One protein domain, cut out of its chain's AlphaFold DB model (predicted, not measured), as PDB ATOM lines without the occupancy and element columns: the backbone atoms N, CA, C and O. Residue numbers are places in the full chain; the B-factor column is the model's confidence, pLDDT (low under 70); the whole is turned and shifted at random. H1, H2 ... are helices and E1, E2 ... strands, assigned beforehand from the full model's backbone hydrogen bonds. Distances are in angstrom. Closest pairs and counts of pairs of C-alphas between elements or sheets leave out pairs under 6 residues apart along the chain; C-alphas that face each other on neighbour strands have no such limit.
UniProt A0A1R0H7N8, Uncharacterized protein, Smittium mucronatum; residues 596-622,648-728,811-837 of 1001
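What this domain is: This is residues 596 to 622, 648 to 728 and 811 to 837 of the 1001 residues of an uncharacterized protein of Smittium mucronatum (UniProt A0A1R0H7N8). Three long helices, H1, H4 and H6, lie side by side as a bundle, and a hairpin of two more, H2 and H3, packs steeply on H1, with H3 also on H4. Where H1 ends, E1 and E2 make a small two-strand parallel sheet beside H2, and the short H5 lies farthest from the middle. The 135 printed residues hold six named helices and two named strands, in the order H1 E1 H2 H3 H4 E2 H5 H6, and the class is mostly helix. The whole is compact, with a radius of gyration of the C-alphas of 15.1 A and spans of 45 by 32 by 27 A.

How they stand to each other: Begin with the hub, H1, residues 597 to 615, which touches four helices. H2, residues 650 to 665, touches residues 609 to 613 of H1 alone, closest at the C-alphas of Gly 609 and Trp 652, 5.8 A, at a steep tilt of 64 degrees. H3, residues 670 to 685, forms a helical hairpin with H2 at a shallow tilt of 17 degrees, the closest C-alphas being Glu 663 and Ala 671, 5.2 A. H4, residues 693 to 710, forms a helical hairpin with H3 and touches H1 with residues 693 to 697 alone, closest at the C-alphas of Arg 598 and Pro 693, 5.5 A. H6, residues 811 to 831, touches H1 at a shallow tilt of 9 degrees, opposite ways, closest at the C-alphas of Val 611 and Val 817, 6.4 A. It also touches H4, closest at the C-alphas of Leu 701 and Tyr 825, 6.2 A. E1, residues 616 to 618, and E2, residues 717 to 719, are parallel neighbours; look for N 617 and O 717, 3.0 A apart. H5, residues 723 to 726, touches no helix. Every O i to N i+4 pair is within hydrogen-bond range in H1, H2, H4 and H6, and 11 of 12 in H3; H5 is too short for such a pair.

Where its parts are: Find C-alpha 597 at (-35.972, -64.180, 37.336); from there H1 runs 26.5 A. H2 runs 22.7 A, H3 22.2 A and H4 25.2 A. H6 runs 30.5 A to C-alpha 831 at (-42.263, -67.059, 43.025).

The domain as a whole: The C-alphas of Asn 622 and Lys 834 are the two farthest apart, 49.4 A. Residues 623 to 647 and 729 to 810 are not printed, with C-alpha gaps of 24.5 A and 33.5 A. Of the links that are printed whole, none is long. The model's pLDDT is under 70 at residues 620 to 622, 718 to 728 and 833 to 834.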
ATOM      1  N   ASP A 596     -36.678 -67.845  34.472       87.81
ATOM      2  CA  ASP A 596     -35.813 -66.667  34.445       87.81
ATOM      3  C   ASP A 596     -36.380 -65.538  35.321       87.81
ATOM      4  O   ASP A 596     -37.404 -64.910  35.032       87.81
ATOM      5  N   LEU A 597     -35.651 -65.245  36.397       91.00
ATOM      6  CA  LEU A 597     -35.972 -64.180  37.336       91.00
ATOM      7  C   LEU A 597     -35.876 -62.776  36.710       91.00
ATOM      8  O   LEU A 597     -36.476 -61.854  37.253       91.00
ATOM      9  N   ARG A 598     -35.164 -62.574  35.590       92.00
ATOM     10  CA  ARG A 598     -35.144 -61.280  34.872       92.00
ATOM     11  C   ARG A 598     -36.514 -60.949  34.283       92.00
ATOM     12  O   ARG A 598     -36.984 -59.821  34.411       92.00
ATOM     13  N   MET A 599     -37.174 -61.957  33.725       91.38
ATOM     14  CA  MET A 599     -38.530 -61.870  33.186       91.38
ATOM     15  C   MET A 599     -39.527 -61.559  34.321       91.38
ATOM     16  O   MET A 599     -40.340 -60.646  34.200       91.38
ATOM     17  N   LEU A 600     -39.379 -62.211  35.486       93.31
ATOM     18  CA  LEU A 600     -40.154 -61.882  36.693       93.31
ATOM     19  C   LEU A 600     -39.914 -60.435  37.157       93.31
ATOM     20  O   LEU A 600     -40.856 -59.767  37.577       93.31
ATOM     21  N   CYS A 601     -38.682 -59.922  37.058       95.00
ATOM     22  CA  CYS A 601     -38.398 -58.516  37.346       95.00
ATOM     23  C   CYS A 601     -39.105 -57.557  36.376       95.00
ATOM     24  O   CYS A 601     -39.542 -56.502  36.826       95.00
ATOM     25  N   MET A 602     -39.235 -57.894  35.085       94.88
ATOM     26  CA  MET A 602     -39.944 -57.058  34.101       94.88
ATOM     27  C   MET A 602     -41.455 -57.022  34.356       94.88
ATOM     28  O   MET A 602     -42.022 -55.934  34.465       94.88
ATOM     29  N   SER A 603     -42.088 -58.180  34.575       93.56
ATOM     30  CA  SER A 603     -43.495 -58.261  35.012       93.56
ATOM     31  C   SER A 603     -43.717 -57.456  36.304       93.56
ATOM     32  O   SER A 603     -44.586 -56.581  36.371       93.56
ATOM     33  N   ALA A 604     -42.850 -57.641  37.305       95.06
ATOM     34  CA  ALA A 604     -42.917 -56.903  38.563       95.06
ATOM     35  C   ALA A 604     -42.694 -55.385  38.395       95.06
ATOM     36  O   ALA A 604     -43.306 -54.604  39.128       95.06
ATOM     37  N   LEU A 605     -41.869 -54.955  37.429       95.31
ATOM     38  CA  LEU A 605     -41.637 -53.548  37.077       95.31
ATOM     39  C   LEU A 605     -42.889 -52.905  36.455       95.31
ATOM     40  O   LEU A 605     -43.270 -51.792  36.826       95.31
ATOM     41  N   LEU A 606     -43.572 -53.617  35.553       93.94
ATOM     42  CA  LEU A 606     -44.855 -53.184  34.995       93.94
ATOM     43  C   LEU A 606     -45.938 -53.109  36.081       93.94
ATOM     44  O   LEU A 606     -46.671 -52.118  36.152       93.94
ATOM     45  N   GLY A 607     -45.989 -54.103  36.974       93.56
ATOM     46  CA  GLY A 607     -46.894 -54.137  38.123       93.56
ATOM     47  C   GLY A 607     -46.707 -52.949  39.071       93.56
ATOM     48  O   GLY A 607     -47.665 -52.224  39.345       93.56
ATOM     49  N   ILE A 608     -45.477 -52.691  39.536       94.69
ATOM     50  CA  ILE A 608     -45.208 -51.571  40.454       94.69
ATOM     51  C   ILE A 608     -45.408 -50.210  39.774       94.69
ATOM     52  O   ILE A 608     -45.924 -49.288  40.404       94.69
ATOM     53  N   GLY A 609     -45.093 -50.086  38.481       93.56
ATOM     54  CA  GLY A 609     -45.365 -48.878  37.699       93.56
ATOM     55  C   GLY A 609     -46.858 -48.586  37.544       93.56
ATOM     56  O   GLY A 609     -47.288 -47.456  37.781       93.56
ATOM     57  N   SER A 610     -47.664 -49.616  37.271       92.88
ATOM     58  CA  SER A 610     -49.131 -49.541  37.279       92.88
ATOM     59  C   SER A 610     -49.647 -49.008  38.619       92.88
ATOM     60  O   SER A 610     -50.392 -48.026  38.660       92.88
ATOM     61  N   VAL A 611     -49.192 -49.599  39.725       91.69
ATOM     62  CA  VAL A 611     -49.603 -49.220  41.085       91.69
ATOM     63  C   VAL A 611     -49.154 -47.796  41.443       91.69
ATOM     64  O   VAL A 611     -49.932 -47.018  42.001       91.69
ATOM     65  N   PHE A 612     -47.931 -47.398  41.081       92.00
ATOM     66  CA  PHE A 612     -47.435 -46.038  41.309       92.00
ATOM     67  C   PHE A 612     -48.142 -44.995  40.433       92.00
ATOM     68  O   PHE A 612     -48.367 -43.880  40.906       92.00
ATOM     69  N   SER A 613     -48.572 -45.341  39.215       90.31
ATOM     70  CA  SER A 613     -49.348 -44.432  38.358       90.31
ATOM     71  C   SER A 613     -50.674 -44.013  39.009       90.31
ATOM     72  O   SER A 613     -51.042 -42.842  38.962       90.31
ATOM     73  N   LYS A 614     -51.334 -44.939  39.723       88.25
ATOM     74  CA  LYS A 614     -52.575 -44.697  40.480       88.25
ATOM     75  C   LYS A 614     -52.349 -43.884  41.761       88.25
ATOM     76  O   LYS A 614     -53.264 -43.215  42.236       88.25
ATOM     77  N   LEU A 615     -51.135 -43.917  42.318       84.56
ATOM     78  CA  LEU A 615     -50.745 -43.065  43.445       84.56
ATOM     79  C   LEU A 615     -50.384 -41.636  43.018       84.56
ATOM     80  O   LEU A 615     -50.595 -40.716  43.809       84.56
ATOM     81  N   VAL A 616     -49.807 -41.446  41.828       85.81
ATOM     82  CA  VAL A 616     -49.325 -40.145  41.340       85.81
ATOM     83  C   VAL A 616     -50.463 -39.353  40.699       85.81
ATOM     84  O   VAL A 616     -50.735 -39.439  39.502       85.81
ATOM     85  N   VAL A 617     -51.106 -38.508  41.504       80.94
ATOM     86  CA  VAL A 617     -52.101 -37.550  41.014       80.94
ATOM     87  C   VAL A 617     -51.362 -36.331  40.461       80.94
ATOM     88  O   VAL A 617     -51.001 -35.421  41.210       80.94
ATOM     89  N   ASN A 618     -51.123 -36.319  39.145       75.75
ATOM     90  CA  ASN A 618     -50.668 -35.120  38.437       75.75
ATOM     91  C   ASN A 618     -51.793 -34.073  38.467       75.75
ATOM     92  O   ASN A 618     -52.839 -34.259  37.842       75.75
ATOM     93  N   VAL A 619     -51.589 -32.964  39.179       72.94
ATOM     94  CA  VAL A 619     -52.521 -31.830  39.145       72.94
ATOM     95  C   VAL A 619     -52.267 -31.057  37.851       72.94
ATOM     96  O   VAL A 619     -51.403 -30.187  37.801       72.94
ATOM     97  N   ASN A 620     -52.981 -31.414  36.780       62.16
ATOM     98  CA  ASN A 620     -52.832 -30.785  35.465       62.16
ATOM     99  C   ASN A 620     -53.332 -29.328  35.483       62.16
ATOM    100  O   ASN A 620     -54.489 -29.047  35.177       62.16
ATOM    101  N   GLU A 621     -52.428 -28.396  35.790       52.47
ATOM    102  CA  GLU A 621     -52.665 -26.942  35.856       52.47
ATOM    103  C   GLU A 621     -53.267 -26.353  34.559       52.47
ATOM    104  O   GLU A 621     -53.944 -25.329  34.595       52.47
ATOM    105  N   ASN A 622     -53.071 -27.027  33.419       50.47
ATOM    106  CA  ASN A 622     -53.517 -26.601  32.090       50.47
ATOM    107  C   ASN A 622     -54.776 -27.323  31.569       50.47
ATOM    108  O   ASN A 622     -55.023 -27.295  30.370       50.47
ATOM    109  N   VAL A 648     -40.071 -46.435  25.821       83.31
ATOM    110  CA  VAL A 648     -41.271 -47.040  26.429       83.31
ATOM    111  C   VAL A 648     -41.314 -46.814  27.946       83.31
ATOM    112  O   VAL A 648     -42.369 -46.482  28.485       83.31
ATOM    113  N   PHE A 649     -40.170 -46.904  28.633       89.38
ATOM    114  CA  PHE A 649     -40.087 -46.779  30.096       89.38
ATOM    115  C   PHE A 649     -39.955 -45.336  30.626       89.38
ATOM    116  O   PHE A 649     -39.892 -45.138  31.837       89.38
ATOM    117  N   ASP A 650     -39.986 -44.309  29.775       89.69
ATOM    118  CA  ASP A 650     -39.947 -42.898  30.200       89.69
ATOM    119  C   ASP A 650     -41.070 -42.540  31.189       89.69
ATOM    120  O   ASP A 650     -40.862 -41.793  32.148       89.69
ATOM    121  N   ASP A 651     -42.253 -43.134  31.005       87.44
ATOM    122  CA  ASP A 651     -43.388 -42.990  31.918       87.44
ATOM    123  C   ASP A 651     -43.077 -43.558  33.312       87.44
ATOM    124  O   ASP A 651     -43.394 -42.925  34.322       87.44
ATOM    125  N   TRP A 652     -42.395 -44.707  33.379       92.94
ATOM    126  CA  TRP A 652     -41.912 -45.290  34.631       92.94
ATOM    127  C   TRP A 652     -40.900 -44.371  35.318       92.94
ATOM    128  O   TRP A 652     -41.079 -44.050  36.495       92.94
ATOM    129  N   TYR A 653     -39.879 -43.899  34.593       92.56
ATOM    130  CA  TYR A 653     -38.845 -43.032  35.165       92.56
ATOM    131  C   TYR A 653     -39.429 -41.708  35.678       92.56
ATOM    132  O   TYR A 653     -39.123 -41.303  36.802       92.56
ATOM    133  N   SER A 654     -40.357 -41.096  34.931       90.50
ATOM    134  CA  SER A 654     -41.083 -39.898  35.373       90.50
ATOM    135  C   SER A 654     -41.913 -40.152  36.638       90.50
ATOM    136  O   SER A 654     -41.902 -39.331  37.556       90.50
ATOM    137  N   ILE A 655     -42.618 -41.288  36.718       91.00
ATOM    138  CA  ILE A 655     -43.436 -41.665  37.880       91.00
ATOM    139  C   ILE A 655     -42.567 -41.947  39.112       91.00
ATOM    140  O   ILE A 655     -42.878 -41.446  40.195       91.00
ATOM    141  N   ILE A 656     -41.471 -42.702  38.989       93.44
ATOM    142  CA  ILE A 656     -40.654 -43.032  40.162       93.44
ATOM    143  C   ILE A 656     -39.864 -41.824  40.679       93.44
ATOM    144  O   ILE A 656     -39.819 -41.635  41.890       93.44
ATOM    145  N   GLU A 657     -39.338 -40.939  39.821       91.25
ATOM    146  CA  GLU A 657     -38.718 -39.671  40.257       91.25
ATOM    147  C   GLU A 657     -39.695 -38.793  41.050       91.25
ATOM    148  O   GLU A 657     -39.359 -38.255  42.109       91.25
ATOM    149  N   LYS A 658     -40.938 -38.723  40.573       89.50
ATOM    150  CA  LYS A 658     -42.062 -38.051  41.227       89.50
ATOM    151  C   LYS A 658     -42.361 -38.613  42.626       89.50
ATOM    152  O   LYS A 658     -42.537 -37.838  43.569       89.50
ATOM    153  N   VAL A 659     -42.374 -39.940  42.797       91.25
ATOM    154  CA  VAL A 659     -42.566 -40.581  44.116       91.25
ATOM    155  C   VAL A 659     -41.328 -40.411  45.013       91.25
ATOM    156  O   VAL A 659     -41.478 -40.090  46.194       91.25
ATOM    157  N   ILE A 660     -40.116 -40.546  44.464       92.00
ATOM    158  CA  ILE A 660     -38.837 -40.325  45.161       92.00
ATOM    159  C   ILE A 660     -38.783 -38.919  45.768       92.00
ATOM    160  O   ILE A 660     -38.518 -38.774  46.963       92.00
ATOM    161  N   GLY A 661     -39.080 -37.879  44.982       89.00
ATOM    162  CA  GLY A 661     -39.054 -36.491  45.450       89.00
ATOM    163  C   GLY A 661     -40.026 -36.231  46.607       89.00
ATOM    164  O   GLY A 661     -39.689 -35.528  47.562       89.00
ATOM    165  N   PHE A 662     -41.205 -36.858  46.574       89.25
ATOM    166  CA  PHE A 662     -42.193 -36.785  47.653       89.25
ATOM    167  C   PHE A 662     -41.742 -37.519  48.930       89.25
ATOM    168  O   PHE A 662     -41.914 -36.998  50.034       89.25
ATOM    169  N   GLU A 663     -41.136 -38.704  48.812       90.06
ATOM    170  CA  GLU A 663     -40.602 -39.443  49.966       90.06
ATOM    171  C   GLU A 663     -39.357 -38.755  50.568       90.06
ATOM    172  O   GLU A 663     -39.231 -38.685  51.795       90.06
ATOM    173  N   HIS A 664     -38.486 -38.143  49.753       87.38
ATOM    174  CA  HIS A 664     -37.385 -37.305  50.248       87.38
ATOM    175  C   HIS A 664     -37.883 -36.044  50.966       87.38
ATOM    176  O   HIS A 664     -37.348 -35.708  52.025       87.38
ATOM    177  N   ALA A 665     -38.938 -35.381  50.474       86.50
ATOM    178  CA  ALA A 665     -39.559 -34.251  51.175       86.50
ATOM    179  C   ALA A 665     -40.093 -34.649  52.570       86.50
ATOM    180  O   ALA A 665     -40.053 -33.848  53.506       86.50
ATOM    181  N   LYS A 666     -40.517 -35.909  52.736       87.50
ATOM    182  CA  LYS A 666     -40.885 -36.516  54.028       87.50
ATOM    183  C   LYS A 666     -39.703 -37.059  54.846       87.50
ATOM    184  O   LYS A 666     -39.917 -37.474  55.981       87.50
ATOM    185  N   LYS A 667     -38.478 -37.064  54.303       86.50
ATOM    186  CA  LYS A 667     -37.277 -37.718  54.875       86.50
ATOM    187  C   LYS A 667     -37.482 -39.216  55.153       86.50
ATOM    188  O   LYS A 667     -36.978 -39.762  56.133       86.50
ATOM    189  N   SER A 668     -38.259 -39.868  54.297       88.50
ATOM    190  CA  SER A 668     -38.682 -41.257  54.441       88.50
ATOM    191  C   SER A 668     -37.597 -42.239  53.996       88.50
ATOM    192  O   SER A 668     -37.006 -42.071  52.931       88.50
ATOM    193  N   LYS A 669     -37.387 -43.317  54.769       85.25
ATOM    194  CA  LYS A 669     -36.465 -44.422  54.423       85.25
ATOM    195  C   LYS A 669     -36.840 -45.134  53.112       85.25
ATOM    196  O   LYS A 669     -35.996 -45.777  52.497       85.25
ATOM    197  N   ILE A 670     -38.095 -45.000  52.675       90.81
ATOM    198  CA  ILE A 670     -38.600 -45.527  51.400       90.81
ATOM    199  C   ILE A 670     -37.896 -44.866  50.205       90.81
ATOM    200  O   ILE A 670     -37.705 -45.521  49.184       90.81
ATOM    201  N   ALA A 671     -37.468 -43.603  50.325       91.44
ATOM    202  CA  ALA A 671     -36.832 -42.886  49.224       91.44
ATOM    203  C   ALA A 671     -35.574 -43.614  48.719       91.44
ATOM    204  O   ALA A 671     -35.482 -43.906  47.533       91.44
ATOM    205  N   SER A 672     -34.665 -44.018  49.611       89.62
ATOM    206  CA  SER A 672     -33.419 -44.717  49.254       89.62
ATOM    207  C   SER A 672     -33.669 -46.045  48.518       89.62
ATOM    208  O   SER A 672     -32.941 -46.386  47.585       89.62
ATOM    209  N   LEU A 673     -34.733 -46.771  48.892       93.44
ATOM    210  CA  LEU A 673     -35.174 -47.998  48.211       93.44
ATOM    211  C   LEU A 673     -35.704 -47.706  46.799       93.44
ATOM    212  O   LEU A 673     -35.375 -48.424  45.857       93.44
ATOM    213  N   LEU A 674     -36.492 -46.637  46.635       94.81
ATOM    214  CA  LEU A 674     -36.998 -46.200  45.331       94.81
ATOM    215  C   LEU A 674     -35.874 -45.710  44.409       94.81
ATOM    216  O   LEU A 674     -35.890 -46.017  43.220       94.81
ATOM    217  N   VAL A 675     -34.881 -44.986  44.937       93.38
ATOM    218  CA  VAL A 675     -33.718 -44.536  44.157       93.38
ATOM    219  C   VAL A 675     -32.928 -45.736  43.635       93.38
ATOM    220  O   VAL A 675     -32.631 -45.799  42.442       93.38
ATOM    221  N   TYR A 676     -32.683 -46.744  44.481       94.06
ATOM    222  CA  TYR A 676     -32.088 -48.004  44.035       94.06
ATOM    223  C   TYR A 676     -32.943 -48.706  42.964       94.06
ATOM    224  O   TYR A 676     -32.405 -49.141  41.943       94.06
ATOM    225  N   LEU A 677     -34.265 -48.802  43.166       95.38
ATOM    226  CA  LEU A 677     -35.187 -49.436  42.215       95.38
ATOM    227  C   LEU A 677     -35.153 -48.734  40.847       95.38
ATOM    228  O   LEU A 677     -35.061 -49.403  39.821       95.38
ATOM    229  N   ARG A 678     -35.128 -47.393  40.828       95.06
ATOM    230  CA  ARG A 678     -34.945 -46.583  39.614       95.06
ATOM    231  C   ARG A 678     -33.643 -46.971  38.899       95.06
ATOM    232  O   ARG A 678     -33.689 -47.391  37.748       95.06
ATOM    233  N   ILE A 679     -32.500 -46.906  39.588       91.44
ATOM    234  CA  ILE A 679     -31.168 -47.173  39.002       91.44
ATOM    235  C   ILE A 679     -31.028 -48.617  38.498       91.44
ATOM    236  O   ILE A 679     -30.376 -48.873  37.488       91.44
ATOM    237  N   THR A 680     -31.633 -49.586  39.184       94.00
ATOM    238  CA  THR A 680     -31.573 -50.990  38.751       94.00
ATOM    239  C   THR A 680     -32.593 -51.336  37.674       94.00
ATOM    240  O   THR A 680     -32.288 -52.186  36.839       94.00
ATOM    241  N   SER A 681     -33.724 -50.628  37.594       94.69
ATOM    242  CA  SER A 681     -34.627 -50.723  36.440       94.69
ATOM    243  C   SER A 681     -33.973 -50.228  35.139       94.69
ATOM    244  O   SER A 681     -34.137 -50.888  34.118       94.69
ATOM    245  N   GLU A 682     -33.112 -49.197  35.185       91.88
ATOM    246  CA  GLU A 682     -32.296 -48.771  34.024       91.88
ATOM    247  C   GLU A 682     -31.454 -49.938  33.464       91.88
ATOM    248  O   GLU A 682     -31.364 -50.129  32.250       91.88
ATOM    249  N   ARG A 683     -30.868 -50.764  34.344       91.44
ATOM    250  CA  ARG A 683     -30.025 -51.917  33.961       91.44
ATOM    251  C   ARG A 683     -30.808 -53.161  33.557       91.44
ATOM    252  O   ARG A 683     -30.311 -53.944  32.755       91.44
ATOM    253  N   LEU A 684     -31.999 -53.346  34.122       93.75
ATOM    254  CA  LEU A 684     -32.930 -54.401  33.737       93.75
ATOM    255  C   LEU A 684     -33.454 -54.166  32.314       93.75
ATOM    256  O   LEU A 684     -33.348 -55.054  31.476       93.75
ATOM    257  N   VAL A 685     -33.938 -52.951  32.032       91.25
ATOM    258  CA  VAL A 685     -34.464 -52.560  30.713       91.25
ATOM    259  C   VAL A 685     -33.365 -52.586  29.644       91.25
ATOM    260  O   VAL A 685     -33.611 -53.040  28.535       91.25
ATOM    261  N   SER A 686     -32.128 -52.201  29.985       88.69
ATOM    262  CA  SER A 686     -30.953 -52.365  29.105       88.69
ATOM    263  C   SER A 686     -30.290 -53.757  29.176       88.69
ATOM    264  O   SER A 686     -29.171 -53.933  28.697       88.69
ATOM    265  N   GLN A 687     -30.958 -54.744  29.787       89.44
ATOM    266  CA  GLN A 687     -30.594 -56.171  29.869       89.44
ATOM    267  C   GLN A 687     -29.178 -56.505  30.402       89.44
ATOM    268  O   GLN A 687     -28.722 -57.651  30.313       89.44
ATOM    269  N   LYS A 688     -28.484 -55.544  31.026       89.00
ATOM    270  CA  LYS A 688     -27.052 -55.602  31.384       89.00
ATOM    271  C   LYS A 688     -26.689 -56.870  32.190       89.00
ATOM    272  O   LYS A 688     -27.419 -57.238  33.114       89.00
ATOM    273  N   PRO A 689     -25.554 -57.553  31.929       88.38
ATOM    274  CA  PRO A 689     -25.220 -58.842  32.564       88.38
ATOM    275  C   PRO A 689     -24.899 -58.762  34.073       88.38
ATOM    276  O   PRO A 689     -24.922 -59.762  34.784       88.38
ATOM    277  N   GLU A 690     -24.613 -57.573  34.599       89.12
ATOM    278  CA  GLU A 690     -24.513 -57.264  36.034       89.12
ATOM    279  C   GLU A 690     -25.866 -57.102  36.736       89.12
ATOM    280  O   GLU A 690     -25.896 -57.011  37.965       89.12
ATOM    281  N   PHE A 691     -26.983 -57.022  36.001       93.62
ATOM    282  CA  PHE A 691     -28.292 -56.949  36.636       93.62
ATOM    283  C   PHE A 691     -28.563 -58.252  37.396       93.62
ATOM    284  O   PHE A 691     -28.634 -59.333  36.803       93.62
ATOM    285  N   ASN A 692     -28.706 -58.112  38.713       93.25
ATOM    286  CA  ASN A 692     -28.944 -59.189  39.657       93.25
ATOM    287  C   ASN A 692     -30.439 -59.207  40.045       93.25
ATOM    288  O   ASN A 692     -30.843 -58.427  40.917       93.25
ATOM    289  N   PRO A 693     -31.264 -60.075  39.425       93.38
ATOM    290  CA  PRO A 693     -32.699 -60.126  39.687       93.38
ATOM    291  C   PRO A 693     -33.023 -60.506  41.134       93.38
ATOM    292  O   PRO A 693     -33.993 -60.005  41.694       93.38
ATOM    293  N   GLU A 694     -32.196 -61.325  41.791       92.19
ATOM    294  CA  GLU A 694     -32.404 -61.677  43.199       92.19
ATOM    295  C   GLU A 694     -32.319 -60.454  44.115       92.19
ATOM    296  O   GLU A 694     -33.130 -60.278  45.027       92.19
ATOM    297  N   LEU A 695     -31.336 -59.592  43.861       92.06
ATOM    298  CA  LEU A 695     -31.105 -58.378  44.635       92.06
ATOM    299  C   LEU A 695     -32.240 -57.362  44.415       92.06
ATOM    300  O   LEU A 695     -32.723 -56.763  45.376       92.06
ATOM    301  N   PHE A 696     -32.715 -57.251  43.169       94.75
ATOM    302  CA  PHE A 696     -33.864 -56.434  42.776       94.75
ATOM    303  C   PHE A 696     -35.171 -56.908  43.433       94.75
ATOM    304  O   PHE A 696     -35.815 -56.128  44.131       94.75
ATOM    305  N   LEU A 697     -35.541 -58.187  43.286       94.62
ATOM    306  CA  LEU A 697     -36.785 -58.739  43.847       94.62
ATOM    307  C   LEU A 697     -36.785 -58.718  45.381       94.62
ATOM    308  O   LEU A 697     -37.820 -58.441  45.988       94.62
ATOM    309  N   THR A 698     -35.628 -58.930  46.020       93.00
ATOM    310  CA  THR A 698     -35.497 -58.798  47.481       93.00
ATOM    311  C   THR A 698     -35.803 -57.370  47.944       93.00
ATOM    312  O   THR A 698     -36.554 -57.187  48.904       93.00
ATOM    313  N   LEU A 699     -35.266 -56.354  47.257       92.38
ATOM    314  CA  LEU A 699     -35.530 -54.949  47.584       92.38
ATOM    315  C   LEU A 699     -36.936 -54.498  47.205       92.38
ATOM    316  O   LEU A 699     -37.507 -53.691  47.931       92.38
ATOM    317  N   LEU A 700     -37.512 -55.026  46.125       94.88
ATOM    318  CA  LEU A 700     -38.893 -54.740  45.745       94.88
ATOM    319  C   LEU A 700     -39.872 -55.312  46.780       94.88
ATOM    320  O   LEU A 700     -40.757 -54.592  47.228       94.88
ATOM    321  N   LEU A 701     -39.674 -56.549  47.252       93.75
ATOM    322  CA  LEU A 701     -40.453 -57.105  48.368       93.75
ATOM    323  C   LEU A 701     -40.307 -56.272  49.647       93.75
ATOM    324  O   LEU A 701     -41.305 -55.971  50.300       93.75
ATOM    325  N   GLU A 702     -39.085 -55.875  50.004       92.19
ATOM    326  CA  GLU A 702     -38.848 -55.049  51.190       92.19
ATOM    327  C   GLU A 702     -39.533 -53.678  51.071       92.19
ATOM    328  O   GLU A 702     -40.270 -53.287  51.979       92.19
ATOM    329  N   LEU A 703     -39.381 -53.008  49.923       93.44
ATOM    330  CA  LEU A 703     -40.067 -51.766  49.563       93.44
ATOM    331  C   LEU A 703     -41.586 -51.908  49.689       93.44
ATOM    332  O   LEU A 703     -42.202 -51.068  50.337       93.44
ATOM    333  N   LEU A 704     -42.184 -52.967  49.133       92.81
ATOM    334  CA  LEU A 704     -43.620 -53.241  49.245       92.81
ATOM    335  C   LEU A 704     -44.051 -53.354  50.720       92.81
ATOM    336  O   LEU A 704     -45.043 -52.737  51.117       92.81
ATOM    337  N   THR A 705     -43.287 -54.062  51.567       91.00
ATOM    338  CA  THR A 705     -43.632 -54.177  52.998       91.00
ATOM    339  C   THR A 705     -43.457 -52.875  53.777       91.00
ATOM    340  O   THR A 705     -44.305 -52.559  54.610       91.00
ATOM    341  N   GLU A 706     -42.400 -52.097  53.534       89.62
ATOM    342  CA  GLU A 706     -42.192 -50.808  54.208       89.62
ATOM    343  C   GLU A 706     -43.199 -49.755  53.719       89.62
ATOM    344  O   GLU A 706     -43.726 -48.994  54.528       89.62
ATOM    345  N   PHE A 707     -43.566 -49.764  52.435       88.69
ATOM    346  CA  PHE A 707     -44.616 -48.899  51.890       88.69
ATOM    347  C   PHE A 707     -45.972 -49.187  52.547       88.69
ATOM    348  O   PHE A 707     -46.626 -48.259  53.023       88.69
ATOM    349  N   ARG A 708     -46.347 -50.468  52.680       87.00
ATOM    350  CA  ARG A 708     -47.561 -50.902  53.393       87.00
ATOM    351  C   ARG A 708     -47.564 -50.482  54.869       87.00
ATOM    352  O   ARG A 708     -48.588 -50.014  55.358       87.00
ATOM    353  N   LYS A 709     -46.428 -50.595  55.574       87.44
ATOM    354  CA  LYS A 709     -46.284 -50.159  56.982       87.44
ATOM    355  C   LYS A 709     -46.414 -48.641  57.145       87.44
ATOM    356  O   LYS A 709     -47.077 -48.184  58.069       87.44
ATOM    357  N   MET A 710     -45.772 -47.863  56.272       82.81
ATOM    358  CA  MET A 710     -45.694 -46.398  56.388       82.81
ATOM    359  C   MET A 710     -46.909 -45.670  55.791       82.81
ATOM    360  O   MET A 710     -47.123 -44.490  56.078       82.81
ATOM    361  N   ARG A 711     -47.701 -46.337  54.941       79.50
ATOM    362  CA  ARG A 711     -48.884 -45.775  54.265       79.50
ATOM    363  C   ARG A 711     -50.088 -46.742  54.302       79.50
ATOM    364  O   ARG A 711     -50.603 -47.073  53.236       79.50
ATOM    365  N   PRO A 712     -50.605 -47.144  55.480       77.31
ATOM    366  CA  PRO A 712     -51.769 -48.038  55.566       77.31
ATOM    367  C   PRO A 712     -53.022 -47.475  54.866       77.31
ATOM    368  O   PRO A 712     -53.813 -48.227  54.311       77.31
ATOM    369  N   ASP A 713     -53.175 -46.146  54.829       76.88
ATOM    370  CA  ASP A 713     -54.256 -45.450  54.114       76.88
ATOM    371  C   ASP A 713     -54.080 -45.375  52.585       76.88
ATOM    372  O   ASP A 713     -54.976 -44.866  51.908       76.88
ATOM    373  N   TYR A 714     -52.903 -45.735  52.053       77.12
ATOM    374  CA  TYR A 714     -52.474 -45.499  50.665       77.12
ATOM    375  C   TYR A 714     -52.739 -44.065  50.154       77.12
ATOM    376  O   TYR A 714     -53.091 -43.844  48.998       77.12
ATOM    377  N   ASN A 715     -52.550 -43.066  51.031       75.12
ATOM    378  CA  ASN A 715     -52.751 -41.650  50.701       75.12
ATOM    379  C   ASN A 715     -51.964 -41.254  49.427       75.12
ATOM    380  O   ASN A 715     -50.764 -41.552  49.350       75.12
ATOM    381  N   PRO A 716     -52.605 -40.573  48.455       72.00
ATOM    382  CA  PRO A 716     -52.022 -40.307  47.144       72.00
ATOM    383  C   PRO A 716     -50.791 -39.407  47.225       72.00
ATOM    384  O   PRO A 716     -50.663 -38.533  48.088       72.00
ATOM    385  N   VAL A 717     -49.897 -39.594  46.262       72.25
ATOM    386  CA  VAL A 717     -48.818 -38.663  45.948       72.25
ATOM    387  C   VAL A 717     -49.411 -37.585  45.042       72.25
ATOM    388  O   VAL A 717     -49.378 -37.688  43.819       72.25
ATOM    389  N   VAL A 718     -50.019 -36.564  45.651       68.88
ATOM    390  CA  VAL A 718     -50.509 -35.384  44.922       68.88
ATOM    391  C   VAL A 718     -49.311 -34.544  44.500       68.88
ATOM    392  O   VAL A 718     -48.545 -34.089  45.351       68.88
ATOM    393  N   ILE A 719     -49.149 -34.343  43.193       60.91
ATOM    394  CA  ILE A 719     -48.019 -33.610  42.622       60.91
ATOM    395  C   ILE A 719     -48.529 -32.371  41.908       60.91
ATOM    396  O   ILE A 719     -49.170 -32.446  40.861       60.91
ATOM    397  N   TYR A 720     -48.191 -31.229  42.497       60.50
ATOM    398  CA  TYR A 720     -48.361 -29.907  41.915       60.50
ATOM    399  C   TYR A 720     -47.130 -29.596  41.044       60.50
ATOM    400  O   TYR A 720     -46.032 -29.498  41.609       60.50
ATOM    401  N   PRO A 721     -47.270 -29.455  39.712       51.81
ATOM    402  CA  PRO A 721     -46.147 -29.256  38.793       51.81
ATOM    403  C   PRO A 721     -45.166 -28.151  39.217       51.81
ATOM    404  O   PRO A 721     -43.955 -28.374  39.221       51.81
ATOM    405  N   LEU A 722     -45.668 -26.989  39.649       49.06
ATOM    406  CA  LEU A 722     -44.827 -25.816  39.938       49.06
ATOM    407  C   LEU A 722     -44.046 -25.855  41.267       49.06
ATOM    408  O   LEU A 722     -43.096 -25.088  41.443       49.06
ATOM    409  N   TYR A 723     -44.392 -26.727  42.222       47.75
ATOM    410  CA  TYR A 723     -43.758 -26.691  43.553       47.75
ATOM    411  C   TYR A 723     -42.361 -27.324  43.601       47.75
ATOM    412  O   TYR A 723     -41.578 -26.995  44.494       47.75
ATOM    413  N   PHE A 724     -41.995 -28.173  42.636       43.00
ATOM    414  CA  PHE A 724     -40.653 -28.765  42.588       43.00
ATOM    415  C   PHE A 724     -39.545 -27.757  42.245       43.00
ATOM    416  O   PHE A 724     -38.412 -27.949  42.679       43.00
ATOM    417  N   GLN A 725     -39.856 -26.665  41.539       44.06
ATOM    418  CA  GLN A 725     -38.874 -25.612  41.239       44.06
ATOM    419  C   GLN A 725     -38.707 -24.607  42.391       44.06
ATOM    420  O   GLN A 725     -37.611 -24.092  42.602       44.06
ATOM    421  N   ASN A 726     -39.766 -24.359  43.172       35.69
ATOM    422  CA  ASN A 726     -39.776 -23.321  44.213       35.69
ATOM    423  C   ASN A 726     -39.506 -23.827  45.641       35.69
ATOM    424  O   ASN A 726     -39.258 -23.014  46.527       35.69
ATOM    425  N   ASN A 727     -39.469 -25.141  45.889       35.06
ATOM    426  CA  ASN A 727     -39.165 -25.715  47.210       35.06
ATOM    427  C   ASN A 727     -37.660 -25.694  47.592       35.06
ATOM    428  O   ASN A 727     -37.172 -26.591  48.284       35.06
ATOM    429  N   ARG A 728     -36.921 -24.632  47.231       39.16
ATOM    430  CA  ARG A 728     -35.765 -24.216  48.047       39.16
ATOM    431  C   ARG A 728     -36.311 -23.682  49.383       39.16
ATOM    432  O   ARG A 728     -37.303 -22.955  49.375       39.16
ATOM    433  N   ARG A 811     -62.270 -43.684  48.925       83.81
ATOM    434  CA  ARG A 811     -62.053 -44.894  49.708       83.81
ATOM    435  C   ARG A 811     -61.910 -46.123  48.805       83.81
ATOM    436  O   ARG A 811     -60.957 -46.870  49.014       83.81
ATOM    437  N   ALA A 812     -62.757 -46.280  47.784       84.31
ATOM    438  CA  ALA A 812     -62.676 -47.420  46.875       84.31
ATOM    439  C   ALA A 812     -61.359 -47.425  46.081       84.31
ATOM    440  O   ALA A 812     -60.739 -48.473  45.923       84.31
ATOM    441  N   THR A 813     -60.867 -46.258  45.647       80.88
ATOM    442  CA  THR A 813     -59.572 -46.152  44.952       80.88
ATOM    443  C   THR A 813     -58.394 -46.491  45.873       80.88
ATOM    444  O   THR A 813     -57.457 -47.157  45.444       80.88
ATOM    445  N   ARG A 814     -58.432 -46.077  47.148       82.12
ATOM    446  CA  ARG A 814     -57.371 -46.394  48.127       82.12
ATOM    447  C   ARG A 814     -57.353 -47.880  48.494       82.12
ATOM    448  O   ARG A 814     -56.279 -48.473  48.559       82.12
ATOM    449  N   GLU A 815     -58.524 -48.489  48.670       83.94
ATOM    450  CA  GLU A 815     -58.667 -49.932  48.912       83.94
ATOM    451  C   GLU A 815     -58.266 -50.754  47.670       83.94
ATOM    452  O   GLU A 815     -57.553 -51.749  47.802       83.94
ATOM    453  N   SER A 816     -58.604 -50.290  46.459       85.88
ATOM    454  CA  SER A 816     -58.131 -50.860  45.186       85.88
ATOM    455  C   SER A 816     -56.602 -50.849  45.085       85.88
ATOM    456  O   SER A 816     -56.011 -51.918  44.916       85.88
ATOM    457  N   VAL A 817     -55.954 -49.691  45.268       87.12
ATOM    458  CA  VAL A 817     -54.486 -49.561  45.235       87.12
ATOM    459  C   VAL A 817     -53.830 -50.468  46.278       87.12
ATOM    460  O   VAL A 817     -52.899 -51.198  45.943       87.12
ATOM    461  N   GLY A 818     -54.344 -50.499  47.512       87.06
ATOM    462  CA  GLY A 818     -53.849 -51.407  48.549       87.06
ATOM    463  C   GLY A 818     -53.976 -52.888  48.175       87.06
ATOM    464  O   GLY A 818     -53.049 -53.661  48.411       87.06
ATOM    465  N   SER A 819     -55.073 -53.281  47.519       89.25
ATOM    466  CA  SER A 819     -55.254 -54.653  47.025       89.25
ATOM    467  C   SER A 819     -54.276 -55.023  45.904       89.25
ATOM    468  O   SER A 819     -53.896 -56.185  45.786       89.25
ATOM    469  N   GLU A 820     -53.841 -54.059  45.088       89.38
ATOM    470  CA  GLU A 820     -52.860 -54.283  44.020       89.38
ATOM    471  C   GLU A 820     -51.428 -54.363  44.563       89.38
ATOM    472  O   GLU A 820     -50.672 -55.228  44.122       89.38
ATOM    473  N   PHE A 821     -51.081 -53.557  45.575       90.50
ATOM    474  CA  PHE A 821     -49.847 -53.731  46.358       90.50
ATOM    475  C   PHE A 821     -49.753 -55.139  46.959       90.50
ATOM    476  O   PHE A 821     -48.717 -55.795  46.836       90.50
ATOM    477  N   ASP A 822     -50.834 -55.615  47.583       90.12
ATOM    478  CA  ASP A 822     -50.867 -56.930  48.223       90.12
ATOM    479  C   ASP A 822     -50.813 -58.073  47.196       90.12
ATOM    480  O   ASP A 822     -50.044 -59.011  47.392       90.12
ATOM    481  N   LYS A 823     -51.535 -57.975  46.068       91.31
ATOM    482  CA  LYS A 823     -51.441 -58.942  44.954       91.31
ATOM    483  C   LYS A 823     -50.024 -59.029  44.383       91.31
ATOM    484  O   LYS A 823     -49.519 -60.133  44.199       91.31
ATOM    485  N   LEU A 824     -49.380 -57.886  44.135       92.62
ATOM    486  CA  LEU A 824     -48.017 -57.821  43.600       92.62
ATOM    487  C   LEU A 824     -46.992 -58.387  44.592       92.62
ATOM    488  O   LEU A 824     -46.107 -59.147  44.199       92.62
ATOM    489  N   TYR A 825     -47.135 -58.071  45.885       93.75
ATOM    490  CA  TYR A 825     -46.322 -58.682  46.935       93.75
ATOM    491  C   TYR A 825     -46.496 -60.203  46.953       93.75
ATOM    492  O   TYR A 825     -45.499 -60.916  46.935       93.75
ATOM    493  N   ASP A 826     -47.731 -60.707  46.935       92.00
ATOM    494  CA  ASP A 826     -48.030 -62.141  46.944       92.00
ATOM    495  C   ASP A 826     -47.478 -62.873  45.711       92.00
ATOM    496  O   ASP A 826     -46.913 -63.958  45.851       92.00
ATOM    497  N   GLN A 827     -47.620 -62.283  44.519       90.31
ATOM    498  CA  GLN A 827     -47.102 -62.812  43.252       90.31
ATOM    499  C   GLN A 827     -45.579 -62.968  43.305       90.31
ATOM    500  O   GLN A 827     -45.057 -64.067  43.108       90.31
ATOM    501  N   ILE A 828     -44.861 -61.896  43.657       91.69
ATOM    502  CA  ILE A 828     -43.403 -61.948  43.798       91.69
ATOM    503  C   ILE A 828     -43.023 -62.910  44.932       91.69
ATOM    504  O   ILE A 828     -42.122 -63.724  44.766       91.69
ATOM    505  N   HIS A 829     -43.714 -62.875  46.074       90.56
ATOM    506  CA  HIS A 829     -43.395 -63.699  47.241       90.56
ATOM    507  C   HIS A 829     -43.457 -65.194  46.925       90.56
ATOM    508  O   HIS A 829     -42.515 -65.908  47.273       90.56
ATOM    509  N   LYS A 830     -44.540 -65.661  46.287       89.19
ATOM    510  CA  LYS A 830     -44.763 -67.076  45.936       89.19
ATOM    511  C   LYS A 830     -43.703 -67.583  44.955       89.19
ATOM    512  O   LYS A 830     -43.201 -68.691  45.123       89.19
ATOM    513  N   ASN A 831     -43.286 -66.732  44.020       82.88
ATOM    514  CA  ASN A 831     -42.263 -67.059  43.025       82.88
ATOM    515  C   ASN A 831     -40.820 -66.871  43.555       82.88
ATOM    516  O   ASN A 831     -39.869 -67.375  42.964       82.88
ATOM    517  N   PHE A 832     -40.636 -66.194  44.697       83.44
ATOM    518  CA  PHE A 832     -39.333 -65.788  45.246       83.44
ATOM    519  C   PHE A 832     -39.090 -66.299  46.684       83.44
ATOM    520  O   PHE A 832     -38.724 -65.557  47.607       83.44
ATOM    521  N   VAL A 833     -39.304 -67.602  46.896       65.44
ATOM    522  CA  VAL A 833     -39.168 -68.252  48.217       65.44
ATOM    523  C   VAL A 833     -37.728 -68.692  48.529       65.44
ATOM    524  O   VAL A 833     -37.266 -68.525  49.654       65.44
ATOM    525  N   LYS A 834     -36.980 -69.227  47.553       67.94
ATOM    526  CA  LYS A 834     -35.693 -69.931  47.778       67.94
ATOM    527  C   LYS A 834     -34.449 -69.015  47.872       67.94
ATOM    528  O   LYS A 834     -33.353 -69.439  47.511       67.94
ATOM    529  N   ASN A 835     -34.578 -67.752  48.294       70.38
ATOM    530  CA  ASN A 835     -33.529 -66.751  48.049       70.38
ATOM    531  C   ASN A 835     -32.506 -66.506  49.186       70.38
ATOM    532  O   ASN A 835     -32.862 -66.207  50.326       70.38
ATOM    533  N   ARG A 836     -31.210 -66.508  48.834       75.69
ATOM    534  CA  ARG A 836     -30.080 -66.281  49.757       75.69
ATOM    535  C   ARG A 836     -30.001 -64.859  50.321       75.69
ATOM    536  O   ARG A 836     -29.681 -64.709  51.496       75.69
ATOM    537  N   ALA A 837     -30.248 -63.830  49.512       79.31
ATOM    538  CA  ALA A 837     -30.190 -62.435  49.951       79.31
ATOM    539  C   ALA A 837     -31.373 -62.092  50.871       79.31
ATOM    540  O   ALA A 837     -31.205 -61.387  51.865       79.31
TER     541      ALA A 837